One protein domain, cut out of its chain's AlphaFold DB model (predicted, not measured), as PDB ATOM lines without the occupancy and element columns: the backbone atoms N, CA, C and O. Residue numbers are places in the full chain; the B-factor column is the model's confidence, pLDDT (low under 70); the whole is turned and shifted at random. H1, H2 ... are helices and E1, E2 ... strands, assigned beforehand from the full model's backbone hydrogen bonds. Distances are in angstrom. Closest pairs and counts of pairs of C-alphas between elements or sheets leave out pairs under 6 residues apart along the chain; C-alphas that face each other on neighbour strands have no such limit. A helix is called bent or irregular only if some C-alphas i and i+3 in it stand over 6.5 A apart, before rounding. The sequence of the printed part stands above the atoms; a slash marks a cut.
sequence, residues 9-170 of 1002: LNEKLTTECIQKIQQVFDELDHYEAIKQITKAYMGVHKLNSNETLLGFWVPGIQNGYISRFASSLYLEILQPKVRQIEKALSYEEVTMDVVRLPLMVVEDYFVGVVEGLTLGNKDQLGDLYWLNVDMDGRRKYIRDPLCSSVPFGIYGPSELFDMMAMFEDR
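Overview. This is residues 9 to 170 of the 1002 residues of an uncharacterized protein of Firmicutes bacterium HGW-Firmicutes-2 (UniProt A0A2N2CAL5). A hairpin of two helices, H1 and H2, covers one face of a four-stranded sheet, E1 E2 E6 E5; a second, strongly twisted four-stranded sheet, E4 E3 E7 E8, is joined to it where E4 runs on into E5 at 57 degrees. Short helices sit at the rim: H3 near E7, H4 beyond the beginning of E4, H5 near the end of the printed part. The 162 printed residues hold five named helices and eight named strands, in the order H1 H2 E1 E2 H3 E3 H4 E4 E5 E6 E7 E8 H5; the class is mixed and both sheets are antiparallel. The whole is compact, with a radius of gyration of the C-alphas of 16.3 A and spans of 51 by 45 by 27 A.

Arrangement. H1, residues 11 to 27, and H2, residues 30 to 41, form a helical hairpin and touch, the closest C-alphas being Phe 25 and Ala 33 at 5.4 A; they run opposite ways at a shallow tilt of 24 degrees. Both are on the same face of the sheet E1, residues 43 to 46, E2, 51 to 57, E6, 109 to 115, E5, 104 to 106: two layers, helices on one face of a sheet. H1 lies over E6 and E5 at a height over the sheet of 9.4 A, its closest C-alphas to E6 being Thr 14 and Gly 112, 5.1 A. H2 lies over E2 at a height of 10.1 A, closest at Tyr 41 and Gly 55, 5.6 A. Within hydrogen-bond range are N 43 and O 55, 2.8 A, in hairpin E1 and E2; N 110 and O 56, 2.8 A, between E6 and E2; N 109 and O 106, 2.9 A, in hairpin E5 and E6. The other sheet runs E4, residues 94 to 101, E3, 74 to 80, E7, 128 to 135, E8, 138 to 142, with N 77 and O 99 at 2.8 A, N 78 and O 128 at 2.8 A, and, in hairpin E7 and E8, N 131 and O 142 at 2.9 A. Residues 128 to 129 of E7 also pair, antiparallel, with 158 to 159. H3, residues 65 to 72, only grazes this sheet, closest at the C-alphas of Ser 72 and Val 133, 5.3 A; it is irregular, C-alphas 68 and 71 being 7.9 A apart. H4, residues 85 to 89, comes closest to E4 at the C-alphas of Ala 88 and Val 94, 6.5 A. H5, residues 163 to 168, only grazes the first sheet, with residues 163 to 165. Each O i to N i+4 pair is within range in H1, H2, H4 and H5; H3 has 1 of 4, and 4 of 5 O i to N i+3 pairs.

Along the chain. H1 begins at C-alpha 11 (-25.646, -20.872, -52.011) and is 24.2 A long; H2 is 15.7 A. E2 is 20.4 A, E4 and E7 22.2 A each. H5 ends at C-alpha 168 (-7.320, -34.266, -70.540).

Size, cuts and confidence. The C-alphas farthest apart, Glu 27 and Glu 92, are 53.3 A apart. The printed part has no cut. The links E6 to E7 and E8 to H5 are long, 12 and 20 residues. Mean pLDDT of the printed part is 95.4; no printed residue is under 70.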
ATOM      1  N   LEU A   9     -19.185 -19.574 -50.483       95.00
ATOM      2  CA  LEU A   9     -20.166 -20.602 -50.802       95.00
ATOM      3  C   LEU A   9     -21.161 -20.036 -51.822       95.00
ATOM      4  O   LEU A   9     -21.837 -19.041 -51.552       95.00
ATOM      5  N   ASN A  10     -21.288 -20.683 -52.973       96.50
ATOM      6  CA  ASN A  10     -22.349 -20.395 -53.925       96.50
ATOM      7  C   ASN A  10     -23.638 -21.076 -53.442       96.50
ATOM      8  O   ASN A  10     -23.923 -22.233 -53.763       96.50
ATOM      9  N   GLU A  11     -24.412 -20.359 -52.625       95.69
ATOM     10  CA  GLU A  11     -25.646 -20.872 -52.011       95.69
ATOM     11  C   GLU A  11     -26.667 -21.353 -53.047       95.69
ATOM     12  O   GLU A  11     -27.354 -22.353 -52.828       95.69
ATOM     13  N   LYS A  12     -26.750 -20.668 -54.194       96.75
ATOM     14  CA  LYS A  12     -27.697 -21.008 -55.257       96.75
ATOM     15  C   LYS A  12     -27.375 -22.376 -55.856       96.75
ATOM     16  O   LYS A  12     -28.236 -23.250 -55.849       96.75
ATOM     17  N   LEU A  13     -26.148 -22.569 -56.342       97.19
ATOM     18  CA  LEU A  13     -25.731 -23.842 -56.935       97.19
ATOM     19  C   LEU A  13     -25.717 -24.967 -55.899       97.19
ATOM     20  O   LEU A  13     -26.114 -26.084 -56.207       97.19
ATOM     21  N   THR A  14     -25.342 -24.664 -54.654       97.75
ATOM     22  CA  THR A  14     -25.419 -25.636 -53.553       97.75
ATOM     23  C   THR A  14     -26.857 -26.109 -53.327       97.75
ATOM     24  O   THR A  14     -27.105 -27.311 -53.231       97.75
ATOM     25  N   THR A  15     -27.824 -25.187 -53.319       97.75
ATOM     26  CA  THR A  15     -29.253 -25.522 -53.194       97.75
ATOM     27  C   THR A  15     -29.737 -26.368 -54.375       97.75
ATOM     28  O   THR A  15     -30.482 -27.326 -54.179       97.75
ATOM     29  N   GLU A  16     -29.294 -26.058 -55.598       97.62
ATOM     30  CA  GLU A  16     -29.606 -26.861 -56.788       97.62
ATOM     31  C   GLU A  16     -29.037 -28.289 -56.681       97.62
ATOM     32  O   GLU A  16     -29.725 -29.246 -57.035       97.62
ATOM     33  N   CYS A  17     -27.814 -28.459 -56.162       97.56
ATOM     34  CA  CYS A  17     -27.235 -29.779 -55.887       97.56
ATOM     35  C   CYS A  17     -28.062 -30.560 -54.859       97.56
ATOM     36  O   CYS A  17     -28.372 -31.724 -55.096       97.56
ATOM     37  N   ILE A  18     -28.477 -29.921 -53.762       97.44
ATOM     38  CA  ILE A  18     -29.306 -30.559 -52.730       97.44
ATOM     39  C   ILE A  18     -30.648 -31.030 -53.288       97.44
ATOM     40  O   ILE A  18     -31.044 -32.169 -53.058       97.44
ATOM     41  N   GLN A  19     -31.330 -30.184 -54.061       97.81
ATOM     42  CA  GLN A  19     -32.602 -30.550 -54.687       97.81
ATOM     43  C   GLN A  19     -32.448 -31.755 -55.619       97.81
ATOM     44  O   GLN A  19     -33.307 -32.632 -55.623       97.81
ATOM     45  N   LYS A  20     -31.343 -31.828 -56.370       97.81
ATOM     46  CA  LYS A  20     -31.048 -32.981 -57.229       97.81
ATOM     47  C   LYS A  20     -30.732 -34.240 -56.431       97.81
ATOM     48  O   LYS A  20     -31.174 -35.308 -56.829       97.81
ATOM     49  N   ILE A  21     -29.989 -34.137 -55.329       97.56
ATOM     50  CA  ILE A  21     -29.717 -35.286 -54.452       97.56
ATOM     51  C   ILE A  21     -31.031 -35.843 -53.895       97.56
ATOM     52  O   ILE A  21     -31.259 -37.047 -53.985       97.56
ATOM     53  N   GLN A  22     -31.928 -34.978 -53.412       97.38
ATOM     54  CA  GLN A  22     -33.249 -35.406 -52.946       97.38
ATOM     55  C   GLN A  22     -34.057 -36.066 -54.068       97.38
ATOM     56  O   GLN A  22     -34.607 -37.143 -53.877       97.38
ATOM     57  N   GLN A  23     -34.073 -35.457 -55.257       97.44
ATOM     58  CA  GLN A  23     -34.761 -36.015 -56.419       97.44
ATOM     59  C   GLN A  23     -34.244 -37.418 -56.772       97.44
ATOM     60  O   GLN A  23     -35.039 -38.302 -57.070       97.44
ATOM     61  N   VAL A  24     -32.928 -37.644 -56.711       97.69
ATOM     62  CA  VAL A  24     -32.331 -38.963 -56.970       97.69
ATOM     63  C   VAL A  24     -32.815 -40.001 -55.952       97.69
ATOM     64  O   VAL A  24     -33.147 -41.116 -56.349       97.69
ATOM     65  N   PHE A  25     -32.914 -39.642 -54.668       96.75
ATOM     66  CA  PHE A  25     -33.491 -40.522 -53.647       96.75
ATOM     67  C   PHE A  25     -34.988 -40.783 -53.836       96.75
ATOM     68  O   PHE A  25     -35.451 -41.883 -53.543       96.75
ATOM     69  N   ASP A  26     -35.736 -39.798 -54.330       96.75
ATOM     70  CA  ASP A  26     -37.174 -39.932 -54.573       96.75
ATOM     71  C   ASP A  26     -37.480 -40.801 -55.814       96.75
ATOM     72  O   ASP A  26     -38.548 -41.414 -55.893       96.75
ATOM     73  N   GLU A  27     -36.572 -40.842 -56.797       97.06
ATOM     74  CA  GLU A  27     -36.781 -41.492 -58.101       97.06
ATOM     75  C   GLU A  27     -36.191 -42.906 -58.219       97.06
ATOM     76  O   GLU A  27     -36.716 -43.712 -58.996       97.06
ATOM     77  N   LEU A  28     -35.109 -43.218 -57.499       97.25
ATOM     78  CA  LEU A  28     -34.367 -44.477 -57.642       97.25
ATOM     79  C   LEU A  28     -34.500 -45.401 -56.427       97.25
ATOM     80  O   LEU A  28     -34.864 -44.987 -55.330       97.25
ATOM     81  N   ASP A  29     -34.162 -46.681 -56.624       97.06
ATOM     82  CA  ASP A  29     -33.925 -47.590 -55.500       97.06
ATOM     83  C   ASP A  29     -32.797 -47.051 -54.609       97.06
ATOM     84  O   ASP A  29     -31.843 -46.451 -55.101       97.06
ATOM     85  N   HIS A  30     -32.887 -47.296 -53.301       96.31
ATOM     86  CA  HIS A  30     -31.986 -46.712 -52.311       96.31
ATOM     87  C   HIS A  30     -30.503 -46.966 -52.621       96.31
ATOM     88  O   HIS A  30     -29.691 -46.049 -52.504       96.31
ATOM     89  N   TYR A  31     -30.127 -48.178 -53.044       96.81
ATOM     90  CA  TYR A  31     -28.722 -48.470 -53.342       96.81
ATOM     91  C   TYR A  31     -28.263 -47.818 -54.655       96.81
ATOM     92  O   TYR A  31     -27.167 -47.259 -54.716       96.81
ATOM     93  N   GLU A  32     -29.113 -47.807 -55.683       97.75
ATOM     94  CA  GLU A  32     -28.825 -47.118 -56.949       97.75
ATOM     95  C   GLU A  32     -28.720 -45.595 -56.766       97.75
ATOM     96  O   GLU A  32     -27.809 -44.969 -57.313       97.75
ATOM     97  N   ALA A  33     -29.583 -45.008 -55.929       98.00
ATOM     98  CA  ALA A  33     -29.509 -43.606 -55.533       98.00
ATOM     99  C   ALA A  33     -28.160 -43.292 -54.872       98.00
ATOM    100  O   ALA A  33     -27.466 -42.368 -55.296       98.00
ATOM    101  N   ILE A  34     -27.741 -44.100 -53.889       98.31
ATOM    102  CA  ILE A  34     -26.447 -43.941 -53.210       98.31
ATOM    103  C   ILE A  34     -25.283 -44.044 -54.201       98.31
ATOM    104  O   ILE A  34     -24.370 -43.215 -54.141       98.31
ATOM    105  N   LYS A  35     -25.291 -45.015 -55.126       97.69
ATOM    106  CA  LYS A  35     -24.244 -45.140 -56.156       97.69
ATOM    107  C   LYS A  35     -24.166 -43.891 -57.030       97.69
ATOM    108  O   LYS A  35     -23.079 -43.341 -57.221       97.69
ATOM    109  N   GLN A  36     -25.306 -43.395 -57.509       97.69
ATOM    110  CA  GLN A  36     -25.349 -42.181 -58.322       97.69
ATOM    111  C   GLN A  36     -24.886 -40.945 -57.540       97.69
ATOM    112  O   GLN A  36     -24.126 -40.134 -58.077       97.69
ATOM    113  N   ILE A  37     -25.298 -40.803 -56.277       98.19
ATOM    114  CA  ILE A  37     -24.902 -39.674 -55.428       98.19
ATOM    115  C   ILE A  37     -23.403 -39.717 -55.133       98.19
ATOM    116  O   ILE A  37     -22.717 -38.705 -55.270       98.19
ATOM    117  N   THR A  38     -22.876 -40.896 -54.800       97.69
ATOM    118  CA  THR A  38     -21.447 -41.099 -54.543       97.69
ATOM    119  C   THR A  38     -20.614 -40.730 -55.769       97.69
ATOM    120  O   THR A  38     -19.649 -39.976 -55.671       97.69
ATOM    121  N   LYS A  39     -21.034 -41.161 -56.960       96.56
ATOM    122  CA  LYS A  39     -20.343 -40.816 -58.206       96.56
ATOM    123  C   LYS A  39     -20.386 -39.317 -58.524       96.56
ATOM    124  O   LYS A  39     -19.383 -38.764 -58.962       96.56
ATOM    125  N   ALA A  40     -21.535 -38.664 -58.346       96.44
ATOM    126  CA  ALA A  40     -21.769 -37.314 -58.871       96.44
ATOM    127  C   ALA A  40     -21.549 -36.169 -57.866       96.44
ATOM    128  O   ALA A  40     -21.366 -35.030 -58.294       96.44
ATOM    129  N   TYR A  41     -21.599 -36.440 -56.558       97.25
ATOM    130  CA  TYR A  41     -21.593 -35.392 -55.532       97.25
ATOM    131  C   TYR A  41     -20.581 -35.605 -54.405       97.25
ATOM    132  O   TYR A  41     -20.254 -34.634 -53.730       97.25
ATOM    133  N   MET A  42     -20.066 -36.820 -54.197       96.56
ATOM    134  CA  MET A  42     -19.088 -37.096 -53.137       96.56
ATOM    135  C   MET A  42     -17.645 -36.801 -53.558       96.56
ATOM    136  O   MET A  42     -17.249 -37.029 -54.707       96.56
ATOM    137  N   GLY A  43     -16.840 -36.345 -52.602       95.44
ATOM    138  CA  GLY A  43     -15.479 -35.867 -52.820       95.44
ATOM    139  C   GLY A  43     -15.459 -34.543 -53.583       95.44
ATOM    140  O   GLY A  43     -16.347 -33.705 -53.415       95.44
ATOM    141  N   VAL A  44     -14.444 -34.342 -54.422       95.19
ATOM    142  CA  VAL A  44     -14.202 -33.075 -55.133       95.19
ATOM    143  C   VAL A  44     -14.576 -33.179 -56.608       95.19
ATOM    144  O   VAL A  44     -14.043 -34.022 -57.326       95.19
ATOM    145  N   HIS A  45     -15.409 -32.249 -57.086       95.38
ATOM    146  CA  HIS A  45     -15.782 -32.127 -58.499       95.38
ATOM    147  C   HIS A  45     -15.603 -30.692 -58.988       95.38
ATOM    148  O   HIS A  45     -16.262 -29.762 -58.522       95.38
ATOM    149  N   LYS A  46     -14.724 -30.485 -59.968       94.62
ATOM    150  CA  LYS A  46     -14.592 -29.186 -60.638       94.62
ATOM    151  C   LYS A  46     -15.775 -29.000 -61.595       94.62
ATOM    152  O   LYS A  46     -15.935 -29.776 -62.529       94.62
ATOM    153  N   LEU A  47     -16.592 -27.970 -61.375       94.12
ATOM    154  CA  LEU A  47     -17.756 -27.676 -62.223       94.12
ATOM    155  C   LEU A  47     -17.371 -26.770 -63.397       94.12
ATOM    156  O   LEU A  47     -17.858 -26.933 -64.513       94.12
ATOM    157  N   ASN A  48     -16.483 -25.807 -63.141       92.00
ATOM    158  CA  ASN A  48     -15.871 -24.942 -64.147       92.00
ATOM    159  C   ASN A  48     -14.561 -24.336 -63.607       92.00
ATOM    160  O   ASN A  48     -13.974 -24.837 -62.653       92.00
ATOM    161  N   SER A  49     -14.059 -23.267 -64.233       88.00
ATOM    162  CA  SER A  49     -12.792 -22.629 -63.855       88.00
ATOM    163  C   SER A  49     -12.795 -21.929 -62.490       88.00
ATOM    164  O   SER A  49     -11.717 -21.582 -62.011       88.00
ATOM    165  N   ASN A  50     -13.962 -21.649 -61.901       92.69
ATOM    166  CA  ASN A  50     -14.078 -20.920 -60.634       92.69
ATOM    167  C   ASN A  50     -14.885 -21.662 -59.560       92.69
ATOM    168  O   ASN A  50     -14.688 -21.378 -58.384       92.69
ATOM    169  N   GLU A  51     -15.775 -22.576 -59.948       96.12
ATOM    170  CA  GLU A  51     -16.680 -23.290 -59.043       96.12
ATOM    171  C   GLU A  51     -16.262 -24.757 -58.876       96.12
ATOM    172  O   GLU A  51     -16.061 -25.492 -59.853       96.12
ATOM    173  N   THR A  52     -16.176 -25.196 -57.623       97.44
ATOM    174  CA  THR A  52     -15.857 -26.576 -57.243       97.44
ATOM    175  C   THR A  52     -16.876 -27.073 -56.229       97.44
ATOM    176  O   THR A  52     -17.126 -26.422 -55.219       97.44
ATOM    177  N   LEU A  53     -17.469 -28.227 -56.506       97.69
ATOM    178  CA  LEU A  53     -18.352 -28.950 -55.602       97.69
ATOM    179  C   LEU A  53     -17.513 -29.820 -54.660       97.69
ATOM    180  O   LEU A  53     -16.613 -30.527 -55.112       97.69
ATOM    181  N   LEU A  54     -17.833 -29.772 -53.369       97.69
ATOM    182  CA  LEU A  54     -17.315 -30.677 -52.350       97.69
ATOM    183  C   LEU A  54     -18.484 -31.368 -51.651       97.69
ATOM    184  O   LEU A  54     -19.434 -30.693 -51.244       97.69
ATOM    185  N   GLY A  55     -18.398 -32.685 -51.487       96.94
ATOM    186  CA  GLY A  55     -19.396 -33.474 -50.770       96.94
ATOM    187  C   GLY A  55     -18.783 -34.519 -49.849       96.94
ATOM    188  O   GLY A  55     -17.794 -35.166 -50.192       96.94
ATOM    189  N   PHE A  56     -19.398 -34.693 -48.685       97.19
ATOM    190  CA  PHE A  56     -18.997 -35.647 -47.657       97.19
ATOM    191  C   PHE A  56     -20.198 -36.459 -47.195       97.19
ATOM    192  O   PHE A  56     -21.313 -35.944 -47.131       97.19
ATOM    193  N   TRP A  57     -19.947 -37.704 -46.811       96.25
ATOM    194  CA  TRP A  57     -20.907 -38.551 -46.129       96.25
ATOM    195  C   TRP A  57     -20.611 -38.440 -44.642       96.25
ATOM    196  O   TRP A  57     -19.497 -38.718 -44.197       96.25
ATOM    197  N   VAL A  58     -21.594 -37.956 -43.894       96.31
ATOM    198  CA  VAL A  58     -21.489 -37.674 -42.466       96.31
ATOM    199  C   VAL A  58     -22.637 -38.420 -41.786       96.31
ATOM    200  O   VAL A  58     -23.678 -37.817 -41.514       96.31
ATOM    201  N   PRO A  59     -22.494 -39.741 -41.562       95.75
ATOM    202  CA  PRO A  59     -23.577 -40.551 -41.021       95.75
ATOM    203  C   PRO A  59     -24.060 -39.982 -39.683       95.75
ATOM    204  O   PRO A  59     -23.264 -39.590 -38.825       95.75
ATOM    205  N   GLY A  60     -25.382 -39.902 -39.522       93.50
ATOM    206  CA  GLY A  60     -26.007 -39.385 -38.308       93.50
ATOM    207  C   GLY A  60     -26.018 -37.858 -38.189       93.50
ATOM    208  O   GLY A  60     -26.372 -37.345 -37.125       93.50
ATOM    209  N   ILE A  61     -25.690 -37.096 -39.239       94.19
ATOM    210  CA  ILE A  61     -25.793 -35.624 -39.207       94.19
ATOM    211  C   ILE A  61     -27.220 -35.132 -38.948       94.19
ATOM    212  O   ILE A  61     -27.403 -34.083 -38.328       94.19
ATOM    213  N   GLN A  62     -28.236 -35.907 -39.335       91.44
ATOM    214  CA  GLN A  62     -29.633 -35.547 -39.096       91.44
ATOM    215  C   GLN A  62     -30.132 -35.889 -37.686       91.44
ATOM    216  O   GLN A  62     -30.955 -35.161 -37.130       91.44
ATOM    217  N   ASN A  63     -29.690 -37.014 -37.118       93.06
ATOM    218  CA  ASN A  63     -30.318 -37.599 -35.923       93.06
ATOM    219  C   ASN A  63     -29.360 -38.340 -34.965       93.06
ATOM    220  O   ASN A  63     -29.776 -38.715 -33.868       93.06
ATOM    221  N   GLY A  64     -28.100 -38.536 -35.349       94.06
ATOM    222  CA  GLY A  64     -27.057 -39.178 -34.554       94.06
ATOM    223  C   GLY A  64     -26.378 -38.217 -33.578       94.06
ATOM    224  O   GLY A  64     -26.815 -37.081 -33.374       94.06
ATOM    225  N   TYR A  65     -25.291 -38.657 -32.947       95.19
ATOM    226  CA  TYR A  65     -24.580 -37.861 -31.944       95.19
ATOM    227  C   TYR A  65     -23.996 -36.556 -32.518       95.19
ATOM    228  O   TYR A  65     -24.157 -35.496 -31.903       95.19
ATOM    229  N   ILE A  66     -23.417 -36.599 -33.721       95.12
ATOM    230  CA  ILE A  66     -22.854 -35.433 -34.417       95.12
ATOM    231  C   ILE A  66     -23.877 -34.328 -34.719       95.12
ATOM    232  O   ILE A  66     -23.505 -33.157 -34.739       95.12
ATOM    233  N   SER A  67     -25.172 -34.649 -34.853       94.88
ATOM    234  CA  SER A  67     -26.232 -33.651 -35.096       94.88
ATOM    235  C   SER A  67     -26.286 -32.543 -34.029       94.88
ATOM    236  O   SER A  67     -26.630 -31.398 -34.319       94.88
ATOM    237  N   ARG A  68     -25.862 -32.845 -32.791       95.25
ATOM    238  CA  ARG A  68     -25.779 -31.884 -31.671       95.25
ATOM    239  C   ARG A  68     -24.720 -30.802 -31.886       95.25
ATOM    240  O   ARG A  68     -24.797 -29.744 -31.269       95.25
ATOM    241  N   PHE A  69     -23.760 -31.080 -32.762       94.81
ATOM    242  CA  PHE A  69     -22.599 -30.253 -33.070       94.81
ATOM    243  C   PHE A  69     -22.638 -29.731 -34.513       94.81
ATOM    244  O   PHE A  69     -21.662 -29.175 -34.998       94.81
ATOM    245  N   ALA A  70     -23.769 -29.857 -35.217       91.56
ATOM    246  CA  ALA A  70     -23.879 -29.436 -36.615       91.56
ATOM    247  C   ALA A  70     -23.526 -27.950 -36.839       91.56
ATOM    248  O   ALA A  70     -23.014 -27.589 -37.892       91.56
ATOM    249  N   SER A  71     -23.742 -27.080 -35.843       91.00
ATOM    250  CA  SER A  71     -23.371 -25.658 -35.916       91.00
ATOM    251  C   SER A  71     -21.867 -25.387 -35.790       91.00
ATOM    252  O   SER A  71     -21.425 -24.296 -36.148       91.00
ATOM    253  N   SER A  72     -21.087 -26.345 -35.281       93.12
ATOM    254  CA  SER A  72     -19.623 -26.285 -35.213       93.12
ATOM    255  C   SER A  72     -18.943 -27.096 -36.319       93.12
ATOM    256  O   SER A  72     -17.716 -27.103 -36.372       93.12
ATOM    257  N   LEU A  73     -19.713 -27.746 -37.201       95.19
ATOM    258  CA  LEU A  73     -19.216 -28.488 -38.357       95.19
ATOM    259  C   LEU A  73     -19.043 -27.551 -39.562       95.19
ATOM    260  O   LEU A  73     -20.003 -26.950 -40.044       95.19
ATOM    261  N   TYR A  74     -17.823 -27.440 -40.081       95.38
ATOM    262  CA  TYR A  74     -17.510 -26.614 -41.251       95.38
ATOM    263  C   TYR A  74     -16.470 -27.272 -42.155       95.38
ATOM    264  O   TYR A  74     -15.613 -28.033 -41.703       95.38
ATOM    265  N   LEU A  75     -16.518 -26.920 -43.440       97.44
ATOM    266  CA  LEU A  75     -15.417 -27.156 -44.365       97.44
ATOM    267  C   LEU A  75     -14.288 -26.191 -44.015       97.44
ATOM    268  O   LEU A  75     -14.465 -24.973 -44.086       97.44
ATOM    269  N   GLU A  76     -13.137 -26.729 -43.625       97.00
ATOM    270  CA  GLU A  76     -11.930 -25.947 -43.383       97.00
ATOM    271  C   GLU A  76     -11.008 -26.070 -44.599       97.00
ATOM    272  O   GLU A  76     -10.548 -27.159 -44.935       97.00
ATOM    273  N   ILE A  77     -10.759 -24.939 -45.257       97.88
ATOM    274  CA  ILE A  77      -9.832 -24.803 -46.377       97.88
ATOM    275  C   ILE A  77      -8.548 -24.157 -45.871       97.88
ATOM    276  O   ILE A  77      -8.576 -23.095 -45.247       97.88
ATOM    277  N   LEU A  78      -7.418 -24.782 -46.177       97.44
ATOM    278  CA  LEU A  78      -6.083 -24.293 -45.870       97.44
ATOM    279  C   LEU A  78      -5.437 -23.826 -47.173       97.44
ATOM    280  O   LEU A  78      -5.226 -24.623 -48.086       97.44
ATOM    281  N   GLN A  79      -5.120 -22.537 -47.263       96.69
ATOM    282  CA  GLN A  79      -4.513 -21.921 -48.442       96.69
ATOM    283  C   GLN A  79      -3.006 -21.737 -48.214       96.69
ATOM    284  O   GLN A  79      -2.601 -20.826 -47.479       96.69
ATOM    285  N   PRO A  80      -2.137 -22.567 -48.819       95.44
ATOM    286  CA  PRO A  80      -0.700 -22.478 -48.600       95.44
ATOM    287  C   PRO A  80      -0.136 -21.178 -49.178       95.44
ATOM    288  O   PRO A  80      -0.317 -20.877 -50.361       95.44
ATOM    289  N   LYS A  81       0.627 -20.419 -48.378       93.81
ATOM    290  CA  LYS A  81       1.324 -19.212 -48.874       93.81
ATOM    291  C   LYS A  81       2.448 -19.544 -49.855       93.81
ATOM    292  O   LYS A  81       2.847 -18.707 -50.668       93.81
ATOM    293  N   VAL A  82       2.950 -20.773 -49.783       95.31
ATOM    294  CA  VAL A  82       3.974 -21.337 -50.659       95.31
ATOM    295  C   VAL A  82       3.362 -22.548 -51.351       95.31
ATOM    296  O   VAL A  82       3.101 -23.556 -50.706       95.31
ATOM    297  N   ARG A  83       3.127 -22.437 -52.660       95.19
ATOM    298  CA  ARG A  83       2.493 -23.505 -53.450       95.19
ATOM    299  C   ARG A  83       3.479 -24.417 -54.179       95.19
ATOM    300  O   ARG A  83       3.095 -25.487 -54.614       95.19
ATOM    301  N   GLN A  84       4.741 -24.028 -54.325       96.12
ATOM    302  CA  GLN A  84       5.763 -24.939 -54.855       96.12
ATOM    303  C   GLN A  84       6.147 -25.925 -53.752       96.12
ATOM    304  O   GLN A  84       6.669 -25.489 -52.724       96.12
ATOM    305  N   ILE A  85       5.875 -27.219 -53.939       94.19
ATOM    306  CA  ILE A  85       6.000 -28.201 -52.853       94.19
ATOM    307  C   ILE A  85       7.441 -28.385 -52.375       94.19
ATOM    308  O   ILE A  85       7.679 -28.357 -51.173       94.19
ATOM    309  N   GLU A  86       8.413 -28.449 -53.287       93.81
ATOM    310  CA  GLU A  86       9.841 -28.520 -52.941       93.81
ATOM    311  C   GLU A  86      10.260 -27.341 -52.057       93.81
ATOM    312  O   GLU A  86      10.962 -27.489 -51.057       93.81
ATOM    313  N   LYS A  87       9.754 -26.151 -52.390       95.06
ATOM    314  CA  LYS A  87      10.001 -24.941 -51.614       95.06
ATOM    315  C   LYS A  87       9.304 -24.996 -50.257       95.06
ATOM    316  O   LYS A  87       9.902 -24.581 -49.270       95.06
ATOM    317  N   ALA A  88       8.074 -25.502 -50.191       94.12
ATOM    318  CA  ALA A  88       7.351 -25.683 -48.934       94.12
ATOM    319  C   ALA A  88       8.091 -26.651 -47.992       94.12
ATOM    320  O   ALA A  88       8.271 -26.327 -46.824       94.12
ATOM    321  N   LEU A  89       8.599 -27.768 -48.521       95.19
ATOM    322  CA  LEU A  89       9.393 -28.760 -47.783       95.19
ATOM    323  C   LEU A  89      10.764 -28.239 -47.325       95.19
ATOM    324  O   LEU A  89      11.348 -28.790 -46.398       95.19
ATOM    325  N   SER A  90      11.295 -27.190 -47.962       95.50
ATOM    326  CA  SER A  90      12.569 -26.572 -47.561       95.50
ATOM    327  C   SER A  90      12.461 -25.647 -46.341       95.50
ATOM    328  O   SER A  90      13.485 -25.253 -45.780       95.50
ATOM    329  N   TYR A  91      11.243 -25.267 -45.945       93.81
ATOM    330  CA  TYR A  91      11.006 -24.424 -44.778       93.81
ATOM    331  C   TYR A  91      10.815 -25.264 -43.514       93.81
ATOM    332  O   TYR A  91      10.202 -26.323 -43.548       93.81
ATOM    333  N   GLU A  92      11.298 -24.753 -42.381       93.06
ATOM    334  CA  GLU A  92      11.066 -25.373 -41.068       93.06
ATOM    335  C   GLU A  92       9.573 -25.364 -40.699       93.06
ATOM    336  O   GLU A  92       9.038 -26.357 -40.210       93.06
ATOM    337  N   GLU A  93       8.900 -24.252 -41.003       95.88
ATOM    338  CA  GLU A  93       7.462 -24.077 -40.838       95.88
ATOM    339  C   GLU A  93       6.858 -23.380 -42.063       95.88
ATOM    340  O   GLU A  93       7.438 -22.455 -42.638       95.88
ATOM    341  N   VAL A  94       5.645 -23.785 -42.427       96.50
ATOM    342  CA  VAL A  94       4.845 -23.189 -43.495       96.50
ATOM    343  C   VAL A  94       3.578 -22.601 -42.895       96.50
ATOM    344  O   VAL A  94       2.888 -23.237 -42.102       96.50
ATOM    345  N   THR A  95       3.254 -21.372 -43.288       96.81
ATOM    346  CA  THR A  95       1.989 -20.732 -42.919       96.81
ATOM    347  C   THR A  95       0.943 -20.945 -44.006       96.81
ATOM    348  O   THR A  95       1.202 -20.715 -45.192       96.81
ATOM    349  N   MET A  96      -0.256 -21.324 -43.581       96.69
ATOM    350  CA  MET A  96      -1.451 -21.446 -44.405       96.69
ATOM    351  C   MET A  96      -2.518 -20.502 -43.860       96.69
ATOM    352  O   MET A  96      -2.651 -20.366 -42.646       96.69
ATOM    353  N   ASP A  97      -3.252 -19.832 -44.741       95.88
ATOM    354  CA  ASP A  97      -4.442 -19.087 -44.323       95.88
ATOM    355  C   ASP A  97      -5.615 -20.071 -44.185       95.88
ATOM    356  O   ASP A  97      -5.730 -21.017 -44.966       95.88
ATOM    357  N   VAL A  98      -6.454 -19.881 -43.170       96.06
ATOM    358  CA  VAL A  98      -7.567 -20.773 -42.825       96.06
ATOM    359  C   VAL A  98      -8.879 -20.090 -43.176       96.06
ATOM    360  O   VAL A  98      -9.179 -19.007 -42.675       96.06
ATOM    361  N   VAL A  99      -9.689 -20.753 -43.996       95.62
ATOM    362  CA  VAL A  99     -11.042 -20.311 -44.339       95.62
ATOM    363  C   VAL A  99     -12.036 -21.386 -43.922       95.62
ATOM    364  O   VAL A  99     -11.835 -22.564 -44.203       95.62
ATOM    365  N   ARG A 100     -13.117 -20.982 -43.251       94.56
ATOM    366  CA  ARG A 100     -14.189 -21.882 -42.809       94.56
ATOM    367  C   ARG A 100     -15.471 -21.549 -43.547       94.56
ATOM    368  O   ARG A 100     -15.898 -20.396 -43.531       94.56
ATOM    369  N   LEU A 101     -16.078 -22.549 -44.171       94.94
ATOM    370  CA  LEU A 101     -17.323 -22.399 -44.916       94.94
ATOM    371  C   LEU A 101     -18.375 -23.372 -44.363       94.94
ATOM    372  O   LEU A 101     -18.068 -24.555 -44.190       94.94
ATOM    373  N   PRO A 102     -19.606 -22.911 -44.079       90.81
ATOM    374  CA  PRO A 102     -20.696 -23.814 -43.736       90.81
ATOM    375  C   PRO A 102     -21.146 -24.539 -45.007       90.81
ATOM    376  O   PRO A 102     -21.488 -23.886 -45.989       90.81
ATOM    377  N   LEU A 103     -21.143 -25.872 -45.014       91.19
ATOM    378  CA  LEU A 103     -21.817 -26.618 -46.079       91.19
ATOM    379  C   LEU A 103     -23.285 -26.828 -45.708       91.19
ATOM    380  O   LEU A 103     -23.716 -26.533 -44.590       91.19
ATOM    381  N   MET A 104     -24.068 -27.308 -46.666       94.56
ATOM    382  CA  MET A 104     -25.489 -27.560 -46.481       94.56
ATOM    383  C   MET A 104     -25.751 -29.070 -46.406       94.56
ATOM    384  O   MET A 104     -25.085 -29.860 -47.074       94.56
ATOM    385  N   VAL A 105     -26.710 -29.470 -45.568       94.00
ATOM    386  CA  VAL A 105     -27.067 -30.879 -45.329       94.00
ATOM    387  C   VAL A 105     -28.208 -31.309 -46.254       94.00
ATOM    388  O   VAL A 105     -29.185 -30.572 -46.407       94.00
ATOM    389  N   VAL A 106     -28.117 -32.518 -46.806       94.81
ATOM    390  CA  VAL A 106     -29.222 -33.253 -47.445       94.81
ATOM    391  C   VAL A 106     -29.065 -34.736 -47.141       94.81
ATOM    392  O   VAL A 106     -28.004 -35.297 -47.390       94.81
ATOM    393  N   GLU A 107     -30.095 -35.374 -46.580       93.44
ATOM    394  CA  GLU A 107     -29.954 -36.721 -46.001       93.44
ATOM    395  C   GLU A 107     -28.729 -36.785 -45.062       93.44
ATOM    396  O   GLU A 107     -28.559 -35.879 -44.239       93.44
ATOM    397  N   ASP A 108     -27.860 -37.785 -45.210       93.12
ATOM    398  CA  ASP A 108     -26.584 -37.899 -44.490       93.12
ATOM    399  C   ASP A 108     -25.387 -37.273 -45.241       93.12
ATOM    400  O   ASP A 108     -24.225 -37.568 -44.947       93.12
ATOM    401  N   TYR A 109     -25.641 -36.409 -46.225       95.25
ATOM    402  CA  TYR A 109     -24.603 -35.743 -47.010       95.25
ATOM    403  C   TYR A 109     -24.417 -34.285 -46.605       95.25
ATOM    404  O   TYR A 109     -25.376 -33.552 -46.358       95.25
ATOM    405  N   PHE A 110     -23.162 -33.843 -46.610       94.69
ATOM    406  CA  PHE A 110     -22.759 -32.461 -46.379       94.69
ATOM    407  C   PHE A 110     -22.095 -31.917 -47.643       94.69
ATOM    408  O   PHE A 110     -21.031 -32.394 -48.036       94.69
ATOM    409  N   VAL A 111     -22.749 -30.969 -48.319       96.75
ATOM    410  CA  VAL A 111     -22.438 -30.583 -49.705       96.75
ATOM    411  C   VAL A 111     -22.350 -29.065 -49.855       96.75
ATOM    412  O   VAL A 111     -23.162 -28.323 -49.298       96.75
ATOM    413  N   GLY A 112     -21.383 -28.586 -50.641       97.00
ATOM    414  CA  GLY A 112     -21.293 -27.176 -51.013       97.00
ATOM    415  C   GLY A 112     -20.512 -26.919 -52.293       97.00
ATOM    416  O   GLY A 112     -19.513 -27.576 -52.577       97.00
ATOM    417  N   VAL A 113     -20.970 -25.931 -53.059       98.12
ATOM    418  CA  VAL A 113     -20.252 -25.388 -54.213       98.12
ATOM    419  C   VAL A 113     -19.488 -24.153 -53.759       98.12
ATOM    420  O   VAL A 113     -20.088 -23.181 -53.307       98.12
ATOM    421  N   VAL A 114     -18.165 -24.192 -53.868       97.81
ATOM    422  CA  VAL A 114     -17.270 -23.126 -53.417       97.81
ATOM    423  C   VAL A 114     -16.638 -22.430 -54.615       97.81
ATOM    424  O   VAL A 114     -16.131 -23.069 -55.539       97.81
ATOM    425  N   GLU A 115     -16.652 -21.103 -54.578       96.25
ATOM    426  CA  GLU A 115     -16.022 -20.241 -55.567       96.25
ATOM    427  C   GLU A 115     -14.603 -19.841 -55.159       96.25
ATOM    428  O   GLU A 115     -14.338 -19.490 -54.007       96.25
ATOM    429  N   GLY A 116     -13.698 -19.820 -56.137       94.19
ATOM    430  CA  GLY A 116     -12.359 -19.252 -55.989       94.19
ATOM    431  C   GLY A 116     -11.297 -20.210 -55.450       94.19
ATOM    432  O   GLY A 116     -10.152 -19.779 -55.285       94.19
ATOM    433  N   LEU A 117     -11.629 -21.485 -55.230       95.69
ATOM    434  CA  LEU A 117     -10.658 -22.506 -54.830       95.69
ATOM    435  C   LEU A 117      -9.522 -22.635 -55.849       95.69
ATOM    436  O   LEU A 117      -9.687 -22.412 -57.053       95.69
ATOM    437  N   THR A 118      -8.338 -22.972 -55.351       95.50
ATOM    438  CA  THR A 118      -7.165 -23.232 -56.182       95.50
ATOM    439  C   THR A 118      -6.918 -24.727 -56.254       95.50
ATOM    440  O   THR A 118      -6.588 -25.348 -55.247       95.50
ATOM    441  N   LEU A 119      -7.035 -25.296 -57.452       95.94
ATOM    442  CA  LEU A 119      -6.691 -26.690 -57.692       95.94
ATOM    443  C   LEU A 119      -5.194 -26.819 -57.995       95.94
ATOM    444  O   LEU A 119      -4.611 -26.014 -58.730       95.94
ATOM    445  N   GLY A 120      -4.584 -27.840 -57.407       96.19
ATOM    446  CA  GLY A 120      -3.219 -28.262 -57.652       96.19
ATOM    447  C   GLY A 120      -3.062 -28.903 -59.025       96.19
ATOM    448  O   GLY A 120      -4.026 -29.339 -59.654       96.19
ATOM    449  N   ASN A 121      -1.822 -28.930 -59.491       96.06
ATOM    450  CA  ASN A 121      -1.411 -29.583 -60.727       96.06
ATOM    451  C   ASN A 121       0.033 -30.092 -60.574       96.06
ATOM    452  O   ASN A 121       0.579 -30.105 -59.468       96.06
ATOM    453  N   LYS A 122       0.664 -30.482 -61.684       95.69
ATOM    454  CA  LYS A 122       2.042 -30.990 -61.696       95.69
ATOM    455  C   LYS A 122       3.090 -30.026 -61.110       95.69
ATOM    456  O   LYS A 122       4.108 -30.482 -60.615       95.69
ATOM    457  N   ASP A 123       2.849 -28.714 -61.145       94.81
ATOM    458  CA  ASP A 123       3.833 -27.686 -60.775       94.81
ATOM    459  C   ASP A 123       3.504 -26.975 -59.446       94.81
ATOM    460  O   ASP A 123       4.370 -26.332 -58.844       94.81
ATOM    461  N   GLN A 124       2.249 -27.032 -58.985       94.94
ATOM    462  CA  GLN A 124       1.798 -26.296 -57.798       94.94
ATOM    463  C   GLN A 124       0.819 -27.087 -56.926       94.94
ATOM    464  O   GLN A 124      -0.042 -27.810 -57.422       94.94
ATOM    465  N   LEU A 125       0.918 -26.852 -55.620       96.56
ATOM    466  CA  LEU A 125       0.022 -27.342 -54.582       96.56
ATOM    467  C   LEU A 125      -1.326 -26.606 -54.633       96.56
ATOM    468  O   LEU A 125      -1.383 -25.364 -54.680       96.56
ATOM    469  N   GLY A 126      -2.402 -27.386 -54.590       97.00
ATOM    470  CA  GLY A 126      -3.765 -26.894 -54.420       97.00
ATOM    471  C   GLY A 126      -4.031 -26.338 -53.023       97.00
ATOM    472  O   GLY A 126      -3.156 -26.304 -52.157       97.00
ATOM    473  N   ASP A 127      -5.250 -25.857 -52.804       97.94
ATOM    474  CA  ASP A 127      -5.744 -25.673 -51.439       97.94
ATOM    475  C   ASP A 127      -5.942 -27.050 -50.783       97.94
ATOM    476  O   ASP A 127      -6.267 -28.031 -51.459       97.94
ATOM    477  N   LEU A 128      -5.714 -27.129 -49.472       98.06
ATOM    478  CA  LEU A 128      -5.907 -28.354 -48.695       98.06
ATOM    479  C   LEU A 128      -7.223 -28.274 -47.923       98.06
ATOM    480  O   LEU A 128      -7.660 -27.176 -47.579       98.06
ATOM    481  N   TYR A 129      -7.860 -29.408 -47.644       98.00
ATOM    482  CA  TYR A 129      -9.189 -29.408 -47.044       98.00
ATOM    483  C   TYR A 129      -9.504 -30.640 -46.184       98.00
ATOM    484  O   TYR A 129      -8.933 -31.720 -46.353       98.00
ATOM    485  N   TRP A 130     -10.455 -30.443 -45.270       97.25
ATOM    486  CA  TRP A 130     -11.182 -31.462 -44.503       97.25
ATOM    487  C   TRP A 130     -12.460 -30.845 -43.913       97.25
ATOM    488  O   TRP A 130     -12.637 -29.621 -43.931       97.25
ATOM    489  N   LEU A 131     -13.331 -31.665 -43.328       97.00
ATOM    490  CA  LEU A 131     -14.330 -31.165 -42.388       97.00
ATOM    491  C   LEU A 131     -13.752 -31.134 -40.977       97.00
ATOM    492  O   LEU A 131     -13.032 -32.038 -40.558       97.00
ATOM    493  N   ASN A 132     -14.108 -30.096 -40.236       94.69
ATOM    494  CA  ASN A 132     -13.711 -29.886 -38.854       94.69
ATOM    495  C   ASN A 132     -14.973 -29.697 -38.013       94.69
ATOM    496  O   ASN A 132     -15.869 -28.953 -38.410       94.69
ATOM    497  N   VAL A 133     -15.038 -30.387 -36.875       94.12
ATOM    498  CA  VAL A 133     -16.117 -30.254 -35.894       94.12
ATOM    499  C   VAL A 133     -15.532 -30.090 -34.498       94.12
ATOM    500  O   VAL A 133     -14.587 -30.782 -34.113       94.12
ATOM    501  N   ASP A 134     -16.098 -29.160 -33.734       92.75
ATOM    502  CA  ASP A 134     -15.814 -29.011 -32.308       92.75
ATOM    503  C   ASP A 134     -16.885 -29.755 -31.504       92.75
ATOM    504  O   ASP A 134     -18.055 -29.358 -31.504       92.75
ATOM    505  N   MET A 135     -16.477 -30.844 -30.850       91.12
ATOM    506  CA  MET A 135     -17.320 -31.682 -30.003       91.12
ATOM    507  C   MET A 135     -16.930 -31.472 -28.539       91.12
ATOM    508  O   MET A 135     -16.017 -32.117 -28.022       91.12
ATOM    509  N   ASP A 136     -17.607 -30.537 -27.874       88.06
ATOM    510  CA  ASP A 136     -17.385 -30.198 -26.461       88.06
ATOM    511  C   ASP A 136     -15.920 -29.830 -26.132       88.06
ATOM    512  O   ASP A 136     -15.342 -30.273 -25.136       88.06
ATOM    513  N   GLY A 137     -15.296 -29.002 -26.977       86.06
ATOM    514  CA  GLY A 137     -13.910 -28.551 -26.826       86.06
ATOM    515  C   GLY A 137     -12.878 -29.539 -27.371       86.06
ATOM    516  O   GLY A 137     -11.673 -29.295 -27.258       86.06
ATOM    517  N   ARG A 138     -13.327 -30.654 -27.959       87.31
ATOM    518  CA  ARG A 138     -12.479 -31.620 -28.659       87.31
ATOM    519  C   ARG A 138     -12.681 -31.456 -30.155       87.31
ATOM    520  O   ARG A 138     -13.740 -31.771 -30.693       87.31
ATOM    521  N   ARG A 139     -11.641 -30.987 -30.837       90.00
ATOM    522  CA  ARG A 139     -11.640 -30.906 -32.294       90.00
ATOM    523  C   ARG A 139     -11.502 -32.299 -32.904       90.00
ATOM    524  O   ARG A 139     -10.639 -33.075 -32.495       90.00
ATOM    525  N   LYS A 140     -12.339 -32.587 -33.894       91.31
ATOM    526  CA  LYS A 140     -12.316 -33.809 -34.698       91.31
ATOM    527  C   LYS A 140     -12.327 -33.457 -36.182       91.31
ATOM    528  O   LYS A 140     -12.809 -32.391 -36.572       91.31
ATOM    529  N   TYR A 141     -11.802 -34.370 -36.995       92.62
ATOM    530  CA  TYR A 141     -11.743 -34.226 -38.444       92.62
ATOM    531  C   TYR A 141     -12.496 -35.349 -39.130       92.62
ATOM    532  O   TYR A 141     -12.292 -36.514 -38.796       92.62
ATOM    533  N   ILE A 142     -13.303 -34.989 -40.125       94.50
ATOM    534  CA  ILE A 142     -13.893 -35.937 -41.070       94.50
ATOM    535  C   ILE A 142     -13.210 -35.685 -42.413       94.50
ATOM    536  O   ILE A 142     -13.191 -34.559 -42.919       94.50
ATOM    537  N   ARG A 143     -12.576 -36.725 -42.951       93.94
ATOM    538  CA  ARG A 143     -11.764 -36.655 -44.172       93.94
ATOM    539  C   ARG A 143     -12.572 -37.130 -45.378       93.94
ATOM    540  O   ARG A 143     -13.561 -37.835 -45.211       93.94
ATOM    541  N   ASP A 144     -12.155 -36.739 -46.582       95.38
ATOM    542  CA  ASP A 144     -12.746 -37.258 -47.820       95.38
ATOM    543  C   ASP A 144     -12.154 -38.643 -48.130       95.38
ATOM    544  O   ASP A 144     -10.981 -38.715 -48.502       95.38
ATOM    545  N   PRO A 145     -12.915 -39.746 -48.003       94.19
ATOM    546  CA  PRO A 145     -12.406 -41.073 -48.339       94.19
ATOM    547  C   PRO A 145     -12.097 -41.229 -49.839       94.19
ATOM    548  O   PRO A 145     -11.327 -42.113 -50.207       94.19
ATOM    549  N   LEU A 146     -12.650 -40.369 -50.707       96.19
ATOM    550  CA  LEU A 146     -12.460 -40.390 -52.162       96.19
ATOM    551  C   LEU A 146     -11.383 -39.401 -52.651       96.19
ATOM    552  O   LEU A 146     -11.359 -39.056 -53.843       96.19
ATOM    553  N   CYS A 147     -10.514 -38.932 -51.751       95.94
ATOM    554  CA  CYS A 147      -9.495 -37.934 -52.052       95.94
ATOM    555  C   CYS A 147      -8.463 -38.441 -53.075       95.94
ATOM    556  O   CYS A 147      -7.966 -39.561 -52.996       95.94
ATOM    557  N   SER A 148      -8.109 -37.598 -54.049       95.12
ATOM    558  CA  SER A 148      -7.182 -37.958 -55.133       95.12
ATOM    559  C   SER A 148      -5.713 -37.641 -54.847       95.12
ATOM    560  O   SER A 148      -4.838 -38.082 -55.592       95.12
ATOM    561  N   SER A 149      -5.420 -36.875 -53.792       97.25
ATOM    562  CA  SER A 149      -4.057 -36.484 -53.422       97.25
ATOM    563  C   SER A 149      -3.934 -36.245 -51.913       97.25
ATOM    564  O   SER A 149      -4.701 -35.478 -51.325       97.25
ATOM    565  N   VAL A 150      -2.933 -36.889 -51.301       96.88
ATOM    566  CA  VAL A 150      -2.556 -36.778 -49.878       96.88
ATOM    567  C   VAL A 150      -1.044 -36.523 -49.750       96.88
ATOM    568  O   VAL A 150      -0.299 -37.355 -49.236       96.88
ATOM    569  N   PRO A 151      -0.532 -35.378 -50.241       96.31
ATOM    570  CA  PRO A 151       0.908 -35.169 -50.448       96.31
ATOM    571  C   PRO A 151       1.742 -35.185 -49.156       96.31
ATOM    572  O   PRO A 151       2.962 -35.321 -49.213       96.31
ATOM    573  N   PHE A 152       1.088 -35.056 -48.000       95.56
ATOM    574  CA  PHE A 152       1.703 -35.039 -46.673       95.56
ATOM    575  C   PHE A 152       1.113 -36.125 -45.760       95.56
ATOM    576  O   PHE A 152       0.910 -35.882 -44.572       95.56
ATOM    577  N   GLY A 153       0.816 -37.300 -46.322       94.12
ATOM    578  CA  GLY A 153       0.353 -38.470 -45.570       94.12
ATOM    579  C   GLY A 153      -1.159 -38.517 -45.327       94.12
ATOM    580  O   GLY A 153      -1.879 -37.536 -45.524       94.12
ATOM    581  N   ILE A 154      -1.643 -39.685 -44.904       93.31
ATOM    582  CA  ILE A 154      -3.067 -39.997 -44.703       93.31
ATOM    583  C   ILE A 154      -3.682 -39.232 -43.524       93.31
ATOM    584  O   ILE A 154      -4.882 -38.960 -43.520       93.31
ATOM    585  N   TYR A 155      -2.875 -38.832 -42.536       93.88
ATOM    586  CA  TYR A 155      -3.364 -38.043 -41.402       93.88
ATOM    587  C   TYR A 155      -3.438 -36.540 -41.688       93.88
ATOM    588  O   TYR A 155      -4.090 -35.812 -40.928       93.88
ATOM    589  N   GLY A 156      -2.794 -36.078 -42.764       93.81
ATOM    590  CA  GLY A 156      -2.872 -34.704 -43.247       93.81
ATOM    591  C   GLY A 156      -4.206 -34.373 -43.937       93.81
ATOM    592  O   GLY A 156      -5.045 -35.251 -44.158       93.81
ATOM    593  N   PRO A 157      -4.431 -33.091 -44.270       96.12
ATOM    594  CA  PRO A 157      -5.568 -32.670 -45.085       96.12
ATOM    595  C   PRO A 157      -5.403 -33.148 -46.533       96.12
ATOM    596  O   PRO A 157      -4.289 -33.215 -47.059       96.12
ATOM    597  N   SER A 158      -6.524 -33.429 -47.197       97.19
ATOM    598  CA  SER A 158      -6.536 -33.783 -48.621       97.19
ATOM    599  C   SER A 158      -6.198 -32.566 -49.481       97.19
ATOM    600  O   SER A 158      -6.554 -31.443 -49.131       97.19
ATOM    601  N   GLU A 159      -5.538 -32.762 -50.619       97.75
ATOM    602  CA  GLU A 159      -5.294 -31.697 -51.598       97.75
ATOM    603  C   GLU A 159      -6.422 -31.645 -52.640       97.75
ATOM    604  O   GLU A 159      -6.832 -32.669 -53.188       97.75
ATOM    605  N   LEU A 160      -6.893 -30.439 -52.973       97.31
ATOM    606  CA  LEU A 160      -7.697 -30.217 -54.176       97.31
ATOM    607  C   LEU A 160      -6.799 -30.340 -55.406       97.31
ATOM    608  O   LEU A 160      -6.062 -29.408 -55.716       97.31
ATOM    609  N   PHE A 161      -6.862 -31.460 -56.121       96.62
ATOM    610  CA  PHE A 161      -6.026 -31.716 -57.296       96.62
ATOM    611  C   PHE A 161      -6.854 -31.774 -58.591       96.62
ATOM    612  O   PHE A 161      -7.904 -32.419 -58.627       96.62
ATOM    613  N   ASP A 162      -6.401 -31.116 -59.667       95.81
ATOM    614  CA  ASP A 162      -7.122 -31.060 -60.951       95.81
ATOM    615  C   ASP A 162      -6.925 -32.339 -61.784       95.81
ATOM    616  O   ASP A 162      -6.207 -32.368 -62.787       95.81
ATOM    617  N   MET A 163      -7.583 -33.417 -61.348       94.19
ATOM    618  CA  MET A 163      -7.573 -34.718 -62.027       94.19
ATOM    619  C   MET A 163      -8.088 -34.630 -63.467       94.19
ATOM    620  O   MET A 163      -7.535 -35.271 -64.357       94.19
ATOM    621  N   MET A 164      -9.115 -33.807 -63.716       92.62
ATOM    622  CA  MET A 164      -9.684 -33.651 -65.056       92.62
ATOM    623  C   MET A 164      -8.677 -33.035 -66.023       92.62
ATOM    624  O   MET A 164      -8.444 -33.603 -67.084       92.62
ATOM    625  N   ALA A 165      -8.023 -31.931 -65.646       94.44
ATOM    626  CA  ALA A 165      -6.998 -31.329 -66.497       94.44
ATOM    627  C   ALA A 165      -5.816 -32.285 -66.740       94.44
ATOM    628  O   ALA A 165      -5.263 -32.315 -67.839       94.44
ATOM    629  N   MET A 166      -5.443 -33.086 -65.734       96.19
ATOM    630  CA  MET A 166      -4.400 -34.102 -65.874       96.19
ATOM    631  C   MET A 166      -4.783 -35.177 -66.902       96.19
ATOM    632  O   MET A 166      -4.002 -35.451 -67.810       96.19
ATOM    633  N   PHE A 167      -5.983 -35.756 -66.805       95.88
ATOM    634  CA  PHE A 167      -6.446 -36.769 -67.758       95.88
ATOM    635  C   PHE A 167      -6.722 -36.198 -69.151       95.88
ATOM    636  O   PHE A 167      -6.476 -36.876 -70.153       95.88
ATOM    637  N   GLU A 168      -7.171 -34.946 -69.256       94.62
ATOM    638  CA  GLU A 168      -7.320 -34.266 -70.540       94.62
ATOM    639  C   GLU A 168      -5.972 -34.125 -71.265       94.62
ATOM    640  O   GLU A 168      -5.921 -34.299 -72.483       94.62
ATOM    641  N   ASP A 169      -4.870 -33.888 -70.550       95.25
ATOM    642  CA  ASP A 169      -3.543 -33.737 -71.160       95.25
ATOM    643  C   ASP A 169      -2.859 -35.073 -71.513       95.25
ATOM    644  O   ASP A 169      -1.773 -35.056 -72.099       95.25
ATOM    645  N   ARG A 170      -3.484 -36.225 -71.220       96.31
ATOM    646  CA  ARG A 170      -2.844 -37.539 -71.381       96.31
ATOM    647  C   ARG A 170      -2.342 -37.830 -72.805       96.31
ATOM    648  O   ARG A 170      -3.007 -37.484 -73.791       96.31
TER     649      ARG A 170